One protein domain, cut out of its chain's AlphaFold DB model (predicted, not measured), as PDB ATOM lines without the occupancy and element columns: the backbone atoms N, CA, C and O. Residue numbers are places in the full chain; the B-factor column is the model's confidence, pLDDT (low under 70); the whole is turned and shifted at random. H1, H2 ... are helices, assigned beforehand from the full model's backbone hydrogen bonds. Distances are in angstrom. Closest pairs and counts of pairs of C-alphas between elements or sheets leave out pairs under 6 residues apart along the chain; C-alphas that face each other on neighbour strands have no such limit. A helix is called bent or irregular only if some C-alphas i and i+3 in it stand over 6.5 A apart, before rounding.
ATOM      1  N   ALA A  28      50.183 -15.879  36.169       93.44
ATOM      2  CA  ALA A  28      50.963 -15.658  34.956       93.44
ATOM      3  C   ALA A  28      50.094 -15.080  33.829       93.44
ATOM      4  O   ALA A  28      50.482 -14.097  33.196       93.44
ATOM      5  N   LEU A  29      48.895 -15.631  33.612       93.25
ATOM      6  CA  LEU A  29      47.956 -15.113  32.615       93.25
ATOM      7  C   LEU A  29      47.568 -13.654  32.911       93.25
ATOM      8  O   LEU A  29      47.580 -12.816  32.006       93.25
ATOM      9  N   ALA A  30      47.285 -13.331  34.175       90.69
ATOM     10  CA  ALA A  30      46.968 -11.975  34.612       90.69
ATOM     11  C   ALA A  30      48.147 -11.009  34.415       90.69
ATOM     12  O   ALA A  30      47.936  -9.883  33.963       90.69
ATOM     13  N   TYR A  31      49.380 -11.443  34.696       88.94
ATOM     14  CA  TYR A  31      50.588 -10.644  34.478       88.94
ATOM     15  C   TYR A  31      50.777 -10.294  32.998       88.94
ATOM     16  O   TYR A  31      50.854  -9.112  32.656       88.94
ATOM     17  N   TYR A  32      50.772 -11.294  32.108       88.12
ATOM     18  CA  TYR A  32      50.903 -11.055  30.666       88.12
ATOM     19  C   TYR A  32      49.774 -10.167  30.134       88.12
ATOM     20  O   TYR A  32      50.025  -9.264  29.334       88.12
ATOM     21  N   THR A  33      48.545 -10.364  30.615       88.00
ATOM     22  CA  THR A  33      47.388  -9.557  30.200       88.00
ATOM     23  C   THR A  33      47.532  -8.106  30.649       88.00
ATOM     24  O   THR A  33      47.383  -7.199  29.834       88.00
ATOM     25  N   SER A  34      47.882  -7.875  31.916       84.44
ATOM     26  CA  SER A  34      48.006  -6.527  32.487       84.44
ATOM     27  C   SER A  34      49.104  -5.720  31.795       84.44
ATOM     28  O   SER A  34      48.893  -4.560  31.452       84.44
ATOM     29  N   VAL A  35      50.254  -6.349  31.525       82.06
ATOM     30  CA  VAL A  35      51.371  -5.713  30.806       82.06
ATOM     31  C   VAL A  35      50.989  -5.356  29.363       82.06
ATOM     32  O   VAL A  35      51.419  -4.325  28.848       82.06
ATOM     33  N   SER A  36      50.155  -6.170  28.714       85.62
ATOM     34  CA  SER A  36      49.733  -5.957  27.319       85.62
ATOM     35  C   SER A  36      48.597  -4.946  27.162       85.62
ATOM     36  O   SER A  36      48.380  -4.428  26.065       85.62
ATOM     37  N   LEU A  37      47.850  -4.679  28.235       83.62
ATOM     38  CA  LEU A  37      46.583  -3.958  28.176       83.62
ATOM     39  C   LEU A  37      46.749  -2.498  27.738       83.62
ATOM     40  O   LEU A  37      46.023  -2.043  26.861       83.62
ATOM     41  N   ALA A  38      47.717  -1.771  28.297       81.25
ATOM     42  CA  ALA A  38      47.932  -0.369  27.936       81.25
ATOM     43  C   ALA A  38      48.336  -0.190  26.452       81.25
ATOM     44  O   ALA A  38      47.641   0.552  25.753       81.25
ATOM     45  N   PRO A  39      49.353  -0.906  25.917       82.38
ATOM     46  CA  PRO A  39      49.673  -0.896  24.485       82.38
ATOM     47  C   PRO A  39      48.482  -1.229  23.580       82.38
ATOM     48  O   PRO A  39      48.291  -0.588  22.550       82.38
ATOM     49  N   LEU A  40      47.660  -2.206  23.974       86.94
ATOM     50  CA  LEU A  40      46.462  -2.583  23.227       86.94
ATOM     51  C   LEU A  40      45.455  -1.428  23.171       86.94
ATOM     52  O   LEU A  40      44.966  -1.086  22.096       86.94
ATOM     53  N   LEU A  41      45.156  -0.821  24.321       85.62
ATOM     54  CA  LEU A  41      44.159   0.241  24.428       85.62
ATOM     55  C   LEU A  41      44.564   1.502  23.678       85.62
ATOM     56  O   LEU A  41      43.704   2.123  23.066       85.62
ATOM     57  N   ILE A  42      45.853   1.845  23.657       81.31
ATOM     58  CA  ILE A  42      46.363   2.954  22.842       81.31
ATOM     59  C   ILE A  42      46.009   2.726  21.373       81.31
ATOM     60  O   ILE A  42      45.403   3.592  20.750       81.31
ATOM     61  N   ILE A  43      46.305   1.540  20.834       83.38
ATOM     62  CA  ILE A  43      46.007   1.216  19.434       83.38
ATOM     63  C   ILE A  43      44.498   1.238  19.173       83.38
ATOM     64  O   ILE A  43      44.059   1.808  18.175       83.38
ATOM     65  N   VAL A  44      43.694   0.658  20.068       87.88
ATOM     66  CA  VAL A  44      42.228   0.661  19.940       87.88
ATOM     67  C   VAL A  44      41.680   2.091  19.951       87.88
ATOM     68  O   VAL A  44      40.864   2.425  19.094       87.88
ATOM     69  N   ILE A  45      42.155   2.951  20.859       85.81
ATOM     70  CA  ILE A  45      41.759   4.363  20.939       85.81
ATOM     71  C   ILE A  45      42.220   5.128  19.701       85.81
ATOM     72  O   ILE A  45      41.447   5.922  19.179       85.81
ATOM     73  N   SER A  46      43.424   4.882  19.180       82.88
ATOM     74  CA  SER A  46      43.886   5.516  17.939       82.88
ATOM     75  C   SER A  46      43.011   5.131  16.743       82.88
ATOM     76  O   SER A  46      42.627   5.997  15.960       82.88
ATOM     77  N   ILE A  47      42.656   3.847  16.607       87.31
ATOM     78  CA  ILE A  47      41.805   3.359  15.510       87.31
ATOM     79  C   ILE A  47      40.382   3.914  15.640       87.31
ATOM     80  O   ILE A  47      39.841   4.451  14.675       87.31
ATOM     81  N   ALA A  48      39.772   3.812  16.822       89.75
ATOM     82  CA  ALA A  48      38.425   4.322  17.062       89.75
ATOM     83  C   ALA A  48      38.377   5.856  16.972       89.75
ATOM     84  O   ALA A  48      37.463   6.414  16.369       89.75
ATOM     85  N   GLY A  49      39.389   6.541  17.501       88.81
ATOM     86  CA  GLY A  49      39.515   7.994  17.477       88.81
ATOM     87  C   GLY A  49      39.684   8.562  16.071       88.81
ATOM     88  O   GLY A  49      39.164   9.639  15.791       88.81
ATOM     89  N   ALA A  50      40.307   7.814  15.153       88.31
ATOM     90  CA  ALA A  50      40.376   8.190  13.742       88.31
ATOM     91  C   ALA A  50      38.994   8.241  13.058       88.31
ATOM     92  O   ALA A  50      38.837   8.934  12.055       88.31
ATOM     93  N   VAL A  51      37.996   7.525  13.593       94.56
ATOM     94  CA  VAL A  51      36.629   7.467  13.048       94.56
ATOM     95  C   VAL A  51      35.657   8.346  13.843       94.56
ATOM     96  O   VAL A  51      34.831   9.036  13.249       94.56
ATOM     97  N   PHE A  52      35.751   8.333  15.175       91.44
ATOM     98  CA  PHE A  52      34.767   8.927  16.091       91.44
ATOM     99  C   PHE A  52      35.288  10.136  16.889       91.44
ATOM    100  O   PHE A  52      34.510  10.785  17.583       91.44
ATOM    101  N   GLY A  53      36.583  10.451  16.794       88.62
ATOM    102  CA  GLY A  53      37.267  11.429  17.641       88.62
ATOM    103  C   GLY A  53      37.910  10.783  18.874       88.62
ATOM    104  O   GLY A  53      37.317   9.925  19.529       88.62
ATOM    105  N   GLU A  54      39.144  11.183  19.186       83.94
ATOM    106  CA  GLU A  54      39.959  10.573  20.250       83.94
ATOM    107  C   GLU A  54      39.317  10.693  21.639       83.94
ATOM    108  O   GLU A  54      39.303   9.725  22.396       83.94
ATOM    109  N   GLU A  55      38.738  11.852  21.954       85.06
ATOM    110  CA  GLU A  55      38.109  12.119  23.252       85.06
ATOM    111  C   GLU A  55      36.860  11.249  23.472       85.06
ATOM    112  O   GLU A  55      36.695  10.659  24.540       85.06
ATOM    113  N   ALA A  56      36.036  11.079  22.432       88.81
ATOM    114  CA  ALA A  56      34.864  10.207  22.475       88.81
ATOM    115  C   ALA A  56      35.261   8.729  22.619       88.81
ATOM    116  O   ALA A  56      34.700   8.012  23.448       88.81
ATOM    117  N   ALA A  57      36.263   8.281  21.851       89.69
ATOM    118  CA  ALA A  57      36.769   6.913  21.924       89.69
ATOM    119  C   ALA A  57      37.375   6.599  23.302       89.69
ATOM    120  O   ALA A  57      37.054   5.570  23.897       89.69
ATOM    121  N   ARG A  58      38.219   7.494  23.829       85.81
ATOM    122  CA  ARG A  58      38.834   7.356  25.154       85.81
ATOM    123  C   ARG A  58      37.776   7.322  26.255       85.81
ATOM    124  O   ARG A  58      37.804   6.406  27.072       85.81
ATOM    125  N   GLY A  59      36.851   8.284  26.267       87.56
ATOM    126  CA  GLY A  59      35.825   8.398  27.305       87.56
ATOM    127  C   GLY A  59      34.937   7.155  27.403       87.56
ATOM    128  O   GLY A  59      34.723   6.635  28.499       87.56
ATOM    129  N   GLU A  60      34.485   6.625  26.263       91.25
ATOM    130  CA  GLU A  60      33.668   5.406  26.243       91.25
ATOM    131  C   GLU A  60      34.464   4.181  26.715       91.25
ATOM    132  O   GLU A  60      33.990   3.414  27.550       91.25
ATOM    133  N   ILE A  61      35.706   4.015  26.249       88.31
ATOM    134  CA  ILE A  61      36.550   2.879  26.643       88.31
ATOM    135  C   ILE A  61      36.853   2.901  28.146       88.31
ATOM    136  O   ILE A  61      36.731   1.867  28.806       88.31
ATOM    137  N   VAL A  62      37.202   4.061  28.710       86.56
ATOM    138  CA  VAL A  62      37.456   4.202  30.154       86.56
ATOM    139  C   VAL A  62      36.191   3.896  30.963       86.56
ATOM    140  O   VAL A  62      36.266   3.167  31.952       86.56
ATOM    141  N   SER A  63      35.022   4.362  30.511       89.38
ATOM    142  CA  SER A  63      33.725   4.070  31.141       89.38
ATOM    143  C   SER A  63      33.428   2.564  31.194       89.38
ATOM    144  O   SER A  63      33.095   2.023  32.253       89.38
ATOM    145  N   GLN A  64      33.629   1.850  30.081       90.00
ATOM    146  CA  GLN A  64      33.447   0.395  30.017       90.00
ATOM    147  C   GLN A  64      34.414  -0.335  30.955       90.00
ATOM    148  O   GLN A  64      34.016  -1.228  31.705       90.00
ATOM    149  N   ILE A  65      35.685   0.073  30.966       85.75
ATOM    150  CA  ILE A  65      36.705  -0.503  31.847       85.75
ATOM    151  C   ILE A  65      36.340  -0.277  33.314       85.75
ATOM    152  O   ILE A  65      36.399  -1.217  34.105       85.75
ATOM    153  N   GLN A  66      35.887   0.919  33.684       88.56
ATOM    154  CA  GLN A  66      35.418   1.198  35.040       88.56
ATOM    155  C   GLN A  66      34.257   0.282  35.453       88.56
ATOM    156  O   GLN A  66      34.214  -0.149  36.606       88.56
ATOM    157  N   GLY A  67      33.356  -0.062  34.529       90.38
ATOM    158  CA  GLY A  67      32.287  -1.036  34.767       90.38
ATOM    159  C   GLY A  67      32.784  -2.464  35.030       90.38
ATOM    160  O   GLY A  67      32.120  -3.215  35.742       90.38
ATOM    161  N   LEU A  68      33.953  -2.835  34.495       87.69
ATOM    162  CA  LEU A  68      34.511  -4.189  34.584       87.69
ATOM    163  C   LEU A  68      35.492  -4.374  35.751       87.69
ATOM    164  O   LEU A  68      35.398  -5.358  36.480       87.69
ATOM    165  N   VAL A  69      36.440  -3.449  35.923       83.38
ATOM    166  CA  VAL A  69      37.531  -3.542  36.921       83.38
ATOM    167  C   VAL A  69      37.351  -2.593  38.106       83.38
ATOM    168  O   VAL A  69      38.115  -2.649  39.070       83.38
ATOM    169  N   GLY A  70      36.329  -1.737  38.071       87.56
ATOM    170  CA  GLY A  70      36.109  -0.707  39.077       87.56
ATOM    171  C   GLY A  70      37.007   0.516  38.886       87.56
ATOM    172  O   GLY A  70      37.894   0.563  38.032       87.56
ATOM    173  N   ARG A  71      36.770   1.534  39.720       87.75
ATOM    174  CA  ARG A  71      37.387   2.863  39.588       87.75
ATOM    175  C   ARG A  71      38.916   2.833  39.635       87.75
ATOM    176  O   ARG A  71      39.550   3.390  38.753       87.75
ATOM    177  N   ASN A  72      39.497   2.136  40.611       83.19
ATOM    178  CA  ASN A  72      40.953   2.114  40.795       83.19
ATOM    179  C   ASN A  72      41.681   1.448  39.614       83.19
ATOM    180  O   ASN A  72      42.773   1.866  39.247       83.19
ATOM    181  N   GLY A  73      41.084   0.408  39.018       78.69
ATOM    182  CA  GLY A  73      41.654  -0.250  37.840       78.69
ATOM    183  C   GLY A  73      41.564   0.631  36.595       78.69
ATOM    184  O   GLY A  73      42.530   0.728  35.841       78.69
ATOM    185  N   ALA A  74      40.430   1.315  36.417       82.94
ATOM    186  CA  ALA A  74      40.238   2.262  35.323       82.94
ATOM    187  C   ALA A  74      41.208   3.447  35.396       82.94
ATOM    188  O   ALA A  74      41.809   3.782  34.386       82.94
ATOM    189  N   GLU A  75      41.433   4.008  36.583       85.00
ATOM    190  CA  GLU A  75      42.346   5.141  36.799       85.00
ATOM    191  C   GLU A  75      43.804   4.777  36.453       85.00
ATOM    192  O   GLU A  75      44.540   5.564  35.857       85.00
ATOM    193  N   LEU A  76      44.211   3.537  36.747       79.50
ATOM    194  CA  LEU A  76      45.535   3.008  36.405       79.50
ATOM    195  C   LEU A  76      45.709   2.877  34.883       79.50
ATOM    196  O   LEU A  76      46.749   3.233  34.329       79.50
ATOM    197  N   ILE A  77      44.665   2.402  34.205       78.94
ATOM    198  CA  ILE A  77      44.625   2.270  32.748       78.94
ATOM    199  C   ILE A  77      44.601   3.647  32.075       78.94
ATOM    200  O   ILE A  77      45.377   3.884  31.153       78.94
ATOM    201  N   GLU A  78      43.768   4.566  32.555       82.19
ATOM    202  CA  GLU A  78      43.673   5.942  32.066       82.19
ATOM    203  C   GLU A  78      45.022   6.659  32.175       82.19
ATOM    204  O   GLU A  78      45.520   7.176  31.175       82.19
ATOM    205  N   THR A  79      45.681   6.559  33.333       82.31
ATOM    206  CA  THR A  79      47.034   7.091  33.553       82.31
ATOM    207  C   THR A  79      48.043   6.513  32.555       82.31
ATOM    208  O   THR A  79      48.886   7.231  32.013       82.31
ATOM    209  N   ALA A  80      47.987   5.205  32.282       75.75
ATOM    210  CA  ALA A  80      48.881   4.572  31.314       75.75
ATOM    211  C   ALA A  80      48.646   5.093  29.883       75.75
ATOM    212  O   ALA A  80      49.609   5.334  29.154       75.75
ATOM    213  N   ILE A  81      47.386   5.320  29.499       75.81
ATOM    214  CA  ILE A  81      47.012   5.866  28.188       75.81
ATOM    215  C   ILE A  81      47.389   7.356  28.088       75.81
ATOM    216  O   ILE A  81      47.877   7.794  27.051       75.81
ATOM    217  N   GLU A  82      47.186   8.165  29.132       77.94
ATOM    218  CA  GLU A  82      47.620   9.574  29.167       77.94
ATOM    219  C   GLU A  82      49.130   9.720  28.983       77.94
ATOM    220  O   GLU A  82      49.580  10.498  28.141       77.94
ATOM    221  N   ASN A  83      49.915   8.921  29.709       70.69
ATOM    222  CA  ASN A  83      51.370   8.916  29.576       70.69
ATOM    223  C   ASN A  83      51.824   8.526  28.162       70.69
ATOM    224  O   ASN A  83      52.845   9.017  27.681       70.69
ATOM    225  N   ALA A  84      51.058   7.674  27.485       64.00
ATOM    226  CA  ALA A  84      51.367   7.192  26.148       64.00
ATOM    227  C   ALA A  84      50.771   8.022  24.997       64.00
ATOM    228  O   ALA A  84      51.088   7.738  23.848       64.00
ATOM    229  N   ASN A  85      49.952   9.044  25.272       62.72
ATOM    230  CA  ASN A  85      49.438   9.990  24.265       62.72
ATOM    231  C   ASN A  85      50.121  11.363  24.335       62.72
ATOM    232  O   ASN A  85      49.649  12.328  23.733       62.72
ATOM    233  N   GLN A  86      51.245  11.490  25.047       61.91
ATOM    234  CA  GLN A  86      51.971  12.756  25.056       61.91
ATOM    235  C   GLN A  86      52.515  13.080  23.645       61.91
ATOM    236  O   GLN A  86      53.218  12.260  23.051       61.91
ATOM    237  N   PRO A  87      52.255  14.288  23.105       53.53
ATOM    238  CA  PRO A  87      52.512  14.650  21.703       53.53
ATOM    239  C   PRO A  87      53.994  14.678  21.283       53.53
ATOM    240  O   PRO A  87      54.302  14.961  20.129       53.53
ATOM    241  N   GLN A  88      54.927  14.367  22.189       52.16
ATOM    242  CA  GLN A  88      56.354  14.189  21.886       52.16
ATOM    243  C   GLN A  88      56.740  12.742  21.536       52.16
ATOM    244  O   GLN A  88      57.925  12.418  21.435       52.16
ATOM    245  N   ILE A  89      55.768  11.854  21.337       55.09
ATOM    246  CA  ILE A  89      56.027  10.475  20.933       55.09
ATOM    247  C   ILE A  89      56.422  10.441  19.452       55.09
ATOM    248  O   ILE A  89      55.603  10.416  18.540       55.09
ATOM    249  N   SER A  90      57.736  10.473  19.223       62.88
ATOM    250  CA  SER A  90      58.377  10.137  17.950       62.88
ATOM    251  C   SER A  90      57.843   8.802  17.410       62.88
ATOM    252  O   SER A  90      57.589   7.888  18.195       62.88
ATOM    253  N   ASN A  91      57.774   8.644  16.079       71.19
ATOM    254  CA  ASN A  91      57.439   7.389  15.373       71.19
ATOM    255  C   ASN A  91      58.101   6.134  15.983       71.19
ATOM    256  O   ASN A  91      57.567   5.030  15.897       71.19
ATOM    257  N   PHE A  92      59.262   6.301  16.620       77.94
ATOM    258  CA  PHE A  92      59.982   5.254  17.334       77.94
ATOM    259  C   PHE A  92      59.218   4.656  18.534       77.94
ATOM    260  O   PHE A  92      59.231   3.440  18.717       77.94
ATOM    261  N   ALA A  93      58.518   5.463  19.335       74.12
ATOM    262  CA  ALA A  93      57.784   4.964  20.501       74.12
ATOM    263  C   ALA A  93      56.489   4.224  20.110       74.12
ATOM    264  O   ALA A  93      56.113   3.257  20.778       74.12
ATOM    265  N   SER A  94      55.870   4.569  18.976       76.31
ATOM    266  CA  SER A  94      54.774   3.778  18.394       76.31
ATOM    267  C   SER A  94      55.249   2.389  17.960       76.31
ATOM    268  O   SER A  94      54.592   1.391  18.248       76.31
ATOM    269  N   ILE A  95      56.430   2.300  17.333       83.44
ATOM    270  CA  ILE A  95      57.040   1.015  16.952       83.44
ATOM    271  C   ILE A  95      57.334   0.166  18.194       83.44
ATOM    272  O   ILE A  95      56.989  -1.014  18.221       83.44
ATOM    273  N   ILE A  96      57.916   0.760  19.242       84.00
ATOM    274  CA  ILE A  96      58.155   0.064  20.515       84.00
ATOM    275  C   ILE A  96      56.841  -0.451  21.108       84.00
ATOM    276  O   ILE A  96      56.777  -1.604  21.523       84.00
ATOM    277  N   SER A  97      55.788   0.367  21.111       78.88
ATOM    278  CA  SER A  97      54.480  -0.022  21.651       78.88
ATOM    279  C   SER A  97      53.884  -1.211  20.898       78.88
ATOM    280  O   SER A  97      53.378  -2.138  21.526       78.88
ATOM    281  N   ILE A  98      54.012  -1.238  19.567       86.50
ATOM    282  CA  ILE A  98      53.597  -2.382  18.744       86.50
ATOM    283  C   ILE A  98      54.412  -3.630  19.099       86.50
ATOM    284  O   ILE A  98      53.835  -4.699  19.268       86.50
ATOM    285  N   ILE A  99      55.734  -3.519  19.256       90.50
ATOM    286  CA  ILE A  99      56.588  -4.659  19.631       90.50
ATOM    287  C   ILE A  99      56.204  -5.202  21.013       90.50
ATOM    288  O   ILE A  99      56.033  -6.413  21.168       90.50
ATOM    289  N   ILE A 100      56.034  -4.321  22.005       87.56
ATOM    290  CA  ILE A 100      55.611  -4.699  23.361       87.56
ATOM    291  C   ILE A 100      54.245  -5.381  23.314       87.56
ATOM    292  O   ILE A 100      54.073  -6.426  23.939       87.56
ATOM    293  N   LEU A 101      53.294  -4.837  22.549       88.44
ATOM    294  CA  LEU A 101      51.978  -5.442  22.381       88.44
ATOM    295  C   LEU A 101      52.072  -6.833  21.762       88.44
ATOM    296  O   LEU A 101      51.468  -7.763  22.281       88.44
ATOM    297  N   LEU A 102      52.816  -6.991  20.665       92.19
ATOM    298  CA  LEU A 102      52.955  -8.280  19.991       92.19
ATOM    299  C   LEU A 102      53.573  -9.324  20.922       92.19
ATOM    300  O   LEU A 102      53.090 -10.456  20.979       92.19
ATOM    301  N   PHE A 103      54.600  -8.943  21.682       91.31
ATOM    302  CA  PHE A 103      55.242  -9.831  22.646       91.31
ATOM    303  C   PHE A 103      54.300 -10.191  23.798       91.31
ATOM    304  O   PHE A 103      54.131 -11.366  24.122       91.31
ATOM    305  N   GLY A 104      53.648  -9.188  24.383       89.44
ATOM    306  CA  GLY A 104      52.700  -9.360  25.474       89.44
ATOM    307  C   GLY A 104      51.497 -10.217  25.073       89.44
ATOM    308  O   GLY A 104      51.207 -11.211  25.734       89.44
ATOM    309  N   ALA A 105      50.857  -9.904  23.943       89.81
ATOM    310  CA  ALA A 105      49.736 -10.664  23.399       89.81
ATOM    311  C   ALA A 105      50.133 -12.112  23.085       89.81
ATOM    312  O   ALA A 105      49.417 -13.038  23.466       89.81
ATOM    313  N   SER A 106      51.298 -12.332  22.467       93.19
ATOM    314  CA  SER A 106      51.819 -13.688  22.239       93.19
ATOM    315  C   SER A 106      52.024 -14.436  23.557       93.19
ATOM    316  O   SER A 106      51.648 -15.601  23.663       93.19
ATOM    317  N   GLY A 107      52.546 -13.757  24.584       91.94
ATOM    318  CA  GLY A 107      52.668 -14.290  25.940       91.94
ATOM    319  C   GLY A 107      51.321 -14.678  26.553       91.94
ATOM    320  O   GLY A 107      51.208 -15.768  27.107       91.94
ATOM    321  N   VAL A 108      50.281 -13.850  26.396       92.56
ATOM    322  CA  VAL A 108      48.909 -14.162  26.844       92.56
ATOM    323  C   VAL A 108      48.392 -15.432  26.172       92.56
ATOM    324  O   VAL A 108      47.953 -16.345  26.868       92.56
ATOM    325  N   PHE A 109      48.463 -15.527  24.841       93.62
ATOM    326  CA  PHE A 109      47.972 -16.702  24.114       93.62
ATOM    327  C   PHE A 109      48.773 -17.964  24.439       93.62
ATOM    328  O   PHE A 109      48.179 -19.018  24.662       93.62
ATOM    329  N   ALA A 110      50.102 -17.861  24.521       93.62
ATOM    330  CA  ALA A 110      50.963 -18.974  24.904       93.62
ATOM    331  C   ALA A 110      50.658 -19.452  26.330       93.62
ATOM    332  O   ALA A 110      50.510 -20.650  26.571       93.62
ATOM    333  N   GLN A 111      50.498 -18.522  27.276       95.00
ATOM    334  CA  GLN A 111      50.159 -18.844  28.657       95.00
ATOM    335  C   GLN A 111      48.749 -19.429  28.773       95.00
ATOM    336  O   GLN A 111      48.548 -20.364  29.547       95.00
ATOM    337  N   LEU A 112      47.785 -18.934  27.995       94.38
ATOM    338  CA  LEU A 112      46.433 -19.483  27.945       94.38
ATOM    339  C   LEU A 112      46.447 -20.922  27.424       94.38
ATOM    340  O   LEU A 112      45.918 -21.802  28.094       94.38
ATOM    341  N   GLN A 113      47.102 -21.180  26.287       93.69
ATOM    342  CA  GLN A 113      47.243 -22.535  25.744       93.69
ATOM    343  C   GLN A 113      47.921 -23.465  26.746       93.69
ATOM    344  O   GLN A 113      47.413 -24.544  27.020       93.69
ATOM    345  N   LYS A 114      49.025 -23.026  27.357       92.12
ATOM    346  CA  LYS A 114      49.723 -23.794  28.393       92.12
ATOM    347  C   LYS A 114      48.818 -24.115  29.583       92.12
ATOM    348  O   LYS A 114      48.838 -25.239  30.071       92.12
ATOM    349  N   SER A 115      48.038 -23.139  30.045       93.12
ATOM    350  CA  SER A 115      47.134 -23.311  31.185       93.12
ATOM    351  C   SER A 115      46.014 -24.295  30.854       93.12
ATOM    352  O   SER A 115      45.759 -25.211  31.628       93.12
ATOM    353  N   LEU A 116      45.395 -24.147  29.681       93.12
ATOM    354  CA  LEU A 116      44.325 -25.024  29.209       93.12
ATOM    355  C   LEU A 116      44.824 -26.449  28.959       93.12
ATOM    356  O   LEU A 116      44.179 -27.396  29.388       93.12
ATOM    357  N   ASN A 117      45.990 -26.604  28.329       93.25
ATOM    358  CA  ASN A 117      46.595 -27.914  28.097       93.25
ATOM    359  C   ASN A 117      46.914 -28.625  29.412       93.25
ATOM    360  O   ASN A 117      46.731 -29.832  29.493       93.25
ATOM    361  N   LYS A 118      47.359 -27.888  30.440       91.25
ATOM    362  CA  LYS A 118      47.623 -28.470  31.758       91.25
ATOM    363  C   LYS A 118      46.331 -28.937  32.434       91.25
ATOM    364  O   LYS A 118      46.249 -30.099  32.793       91.25
ATOM    365  N   VAL A 119      45.322 -28.066  32.518       91.06
ATOM    366  CA  VAL A 119      44.034 -28.363  33.177       91.06
ATOM    367  C   VAL A 119      43.239 -29.463  32.461       91.06
ATOM    368  O   VAL A 119      42.495 -30.205  33.094       91.06
ATOM    369  N   TRP A 120      43.362 -29.576  31.137       92.25
ATOM    370  CA  TRP A 120      42.714 -30.641  30.357       92.25
ATOM    371  C   TRP A 120      43.606 -31.851  30.086       92.25
ATOM    372  O   TRP A 120      43.220 -32.702  29.288       92.25
ATOM    373  N   GLU A 121      44.780 -31.930  30.720       89.56
ATOM    374  CA  GLU A 121      45.719 -33.050  30.578       89.56
ATOM    375  C   GLU A 121      46.043 -33.390  29.109       89.56
ATOM    376  O   GLU A 121      46.223 -34.546  28.723       89.56
TER     377      GLU A 121
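AT A GLANCE: This is residues 28 to 121 of the 129 residues of an uncharacterized protein of Crocosphaera chwakensis CCY0110 (UniProt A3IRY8). A long straight helix, H4, runs beside the first arm of the bent helix H1, while the second arm of H1 turns away into a head where the helical hairpin of H2 and H3 packs on it. Residues 116 to 121, of which 116 to 119 belong to H4, stick out at one end, and residues 86 to 92, of which 91 and 92 belong to H4, stick out at the other. The printed part has 94 residues with four named helices, in the order H1, H2, H3, H4, and no named strand; the class is all helix. It is only just compact, close to loose, with a radius of gyration of the C-alphas of 14.9 A and spans of 47 by 32 by 23 A.

IN THESE COORDINATES: H1, residues 28 to 52, begins at C-alpha 28, (50.963, -15.658, 34.956). By its hydrogen bonds it was assigned as one helix, but it is bent: C-alphas 35 and 38 are 7.0 A apart. Its arms are H1a, residues 28 to 35, 10.8 A, and H1b, residues 38 to 52, 20.0 A. H2, residues 54 to 69, measures 22.0 A, and H3, residues 71 to 84, 19.9 A. H4, residues 91 to 119, measures 42.1 A and ends at C-alpha 119, (44.034, -28.363, 33.177).

HOW THE PARTS SIT: H1, the hub, touches three helices. H1a touches residues 104 to 112 of H4 at a shallow tilt of 17 degrees, opposite ways; the closest C-alphas, of Tyr 32 and Val 108, are 5.3 A apart. H1b touches H2 at a steep tilt of 46 degrees, closest at the C-alphas of Gly 49 and Ala 57, 5.3 A. H1b and H3 are about perpendicular, at 77 degrees, and touch, closest at the C-alphas of Ala 38 and Ala 80, 6.1 A. H2 and H3 touch as a hairpin at 34 degrees, a tilt only just short of steep, with the C-alphas of Gln 66 and Ala 74 closest at 4.9 A. H2 and H4 are apart. Every O i to N i+4 pair is within hydrogen-bond range in H1a, H2, H3 and H4, and 10 of 11 are in H1b.

THE WHOLE: The C-alphas farthest apart, of Gln 88 and Glu 121, are 49.2 A apart. The printed part has no cut, and no link is long. Residues 84 to 90 have pLDDT under 70.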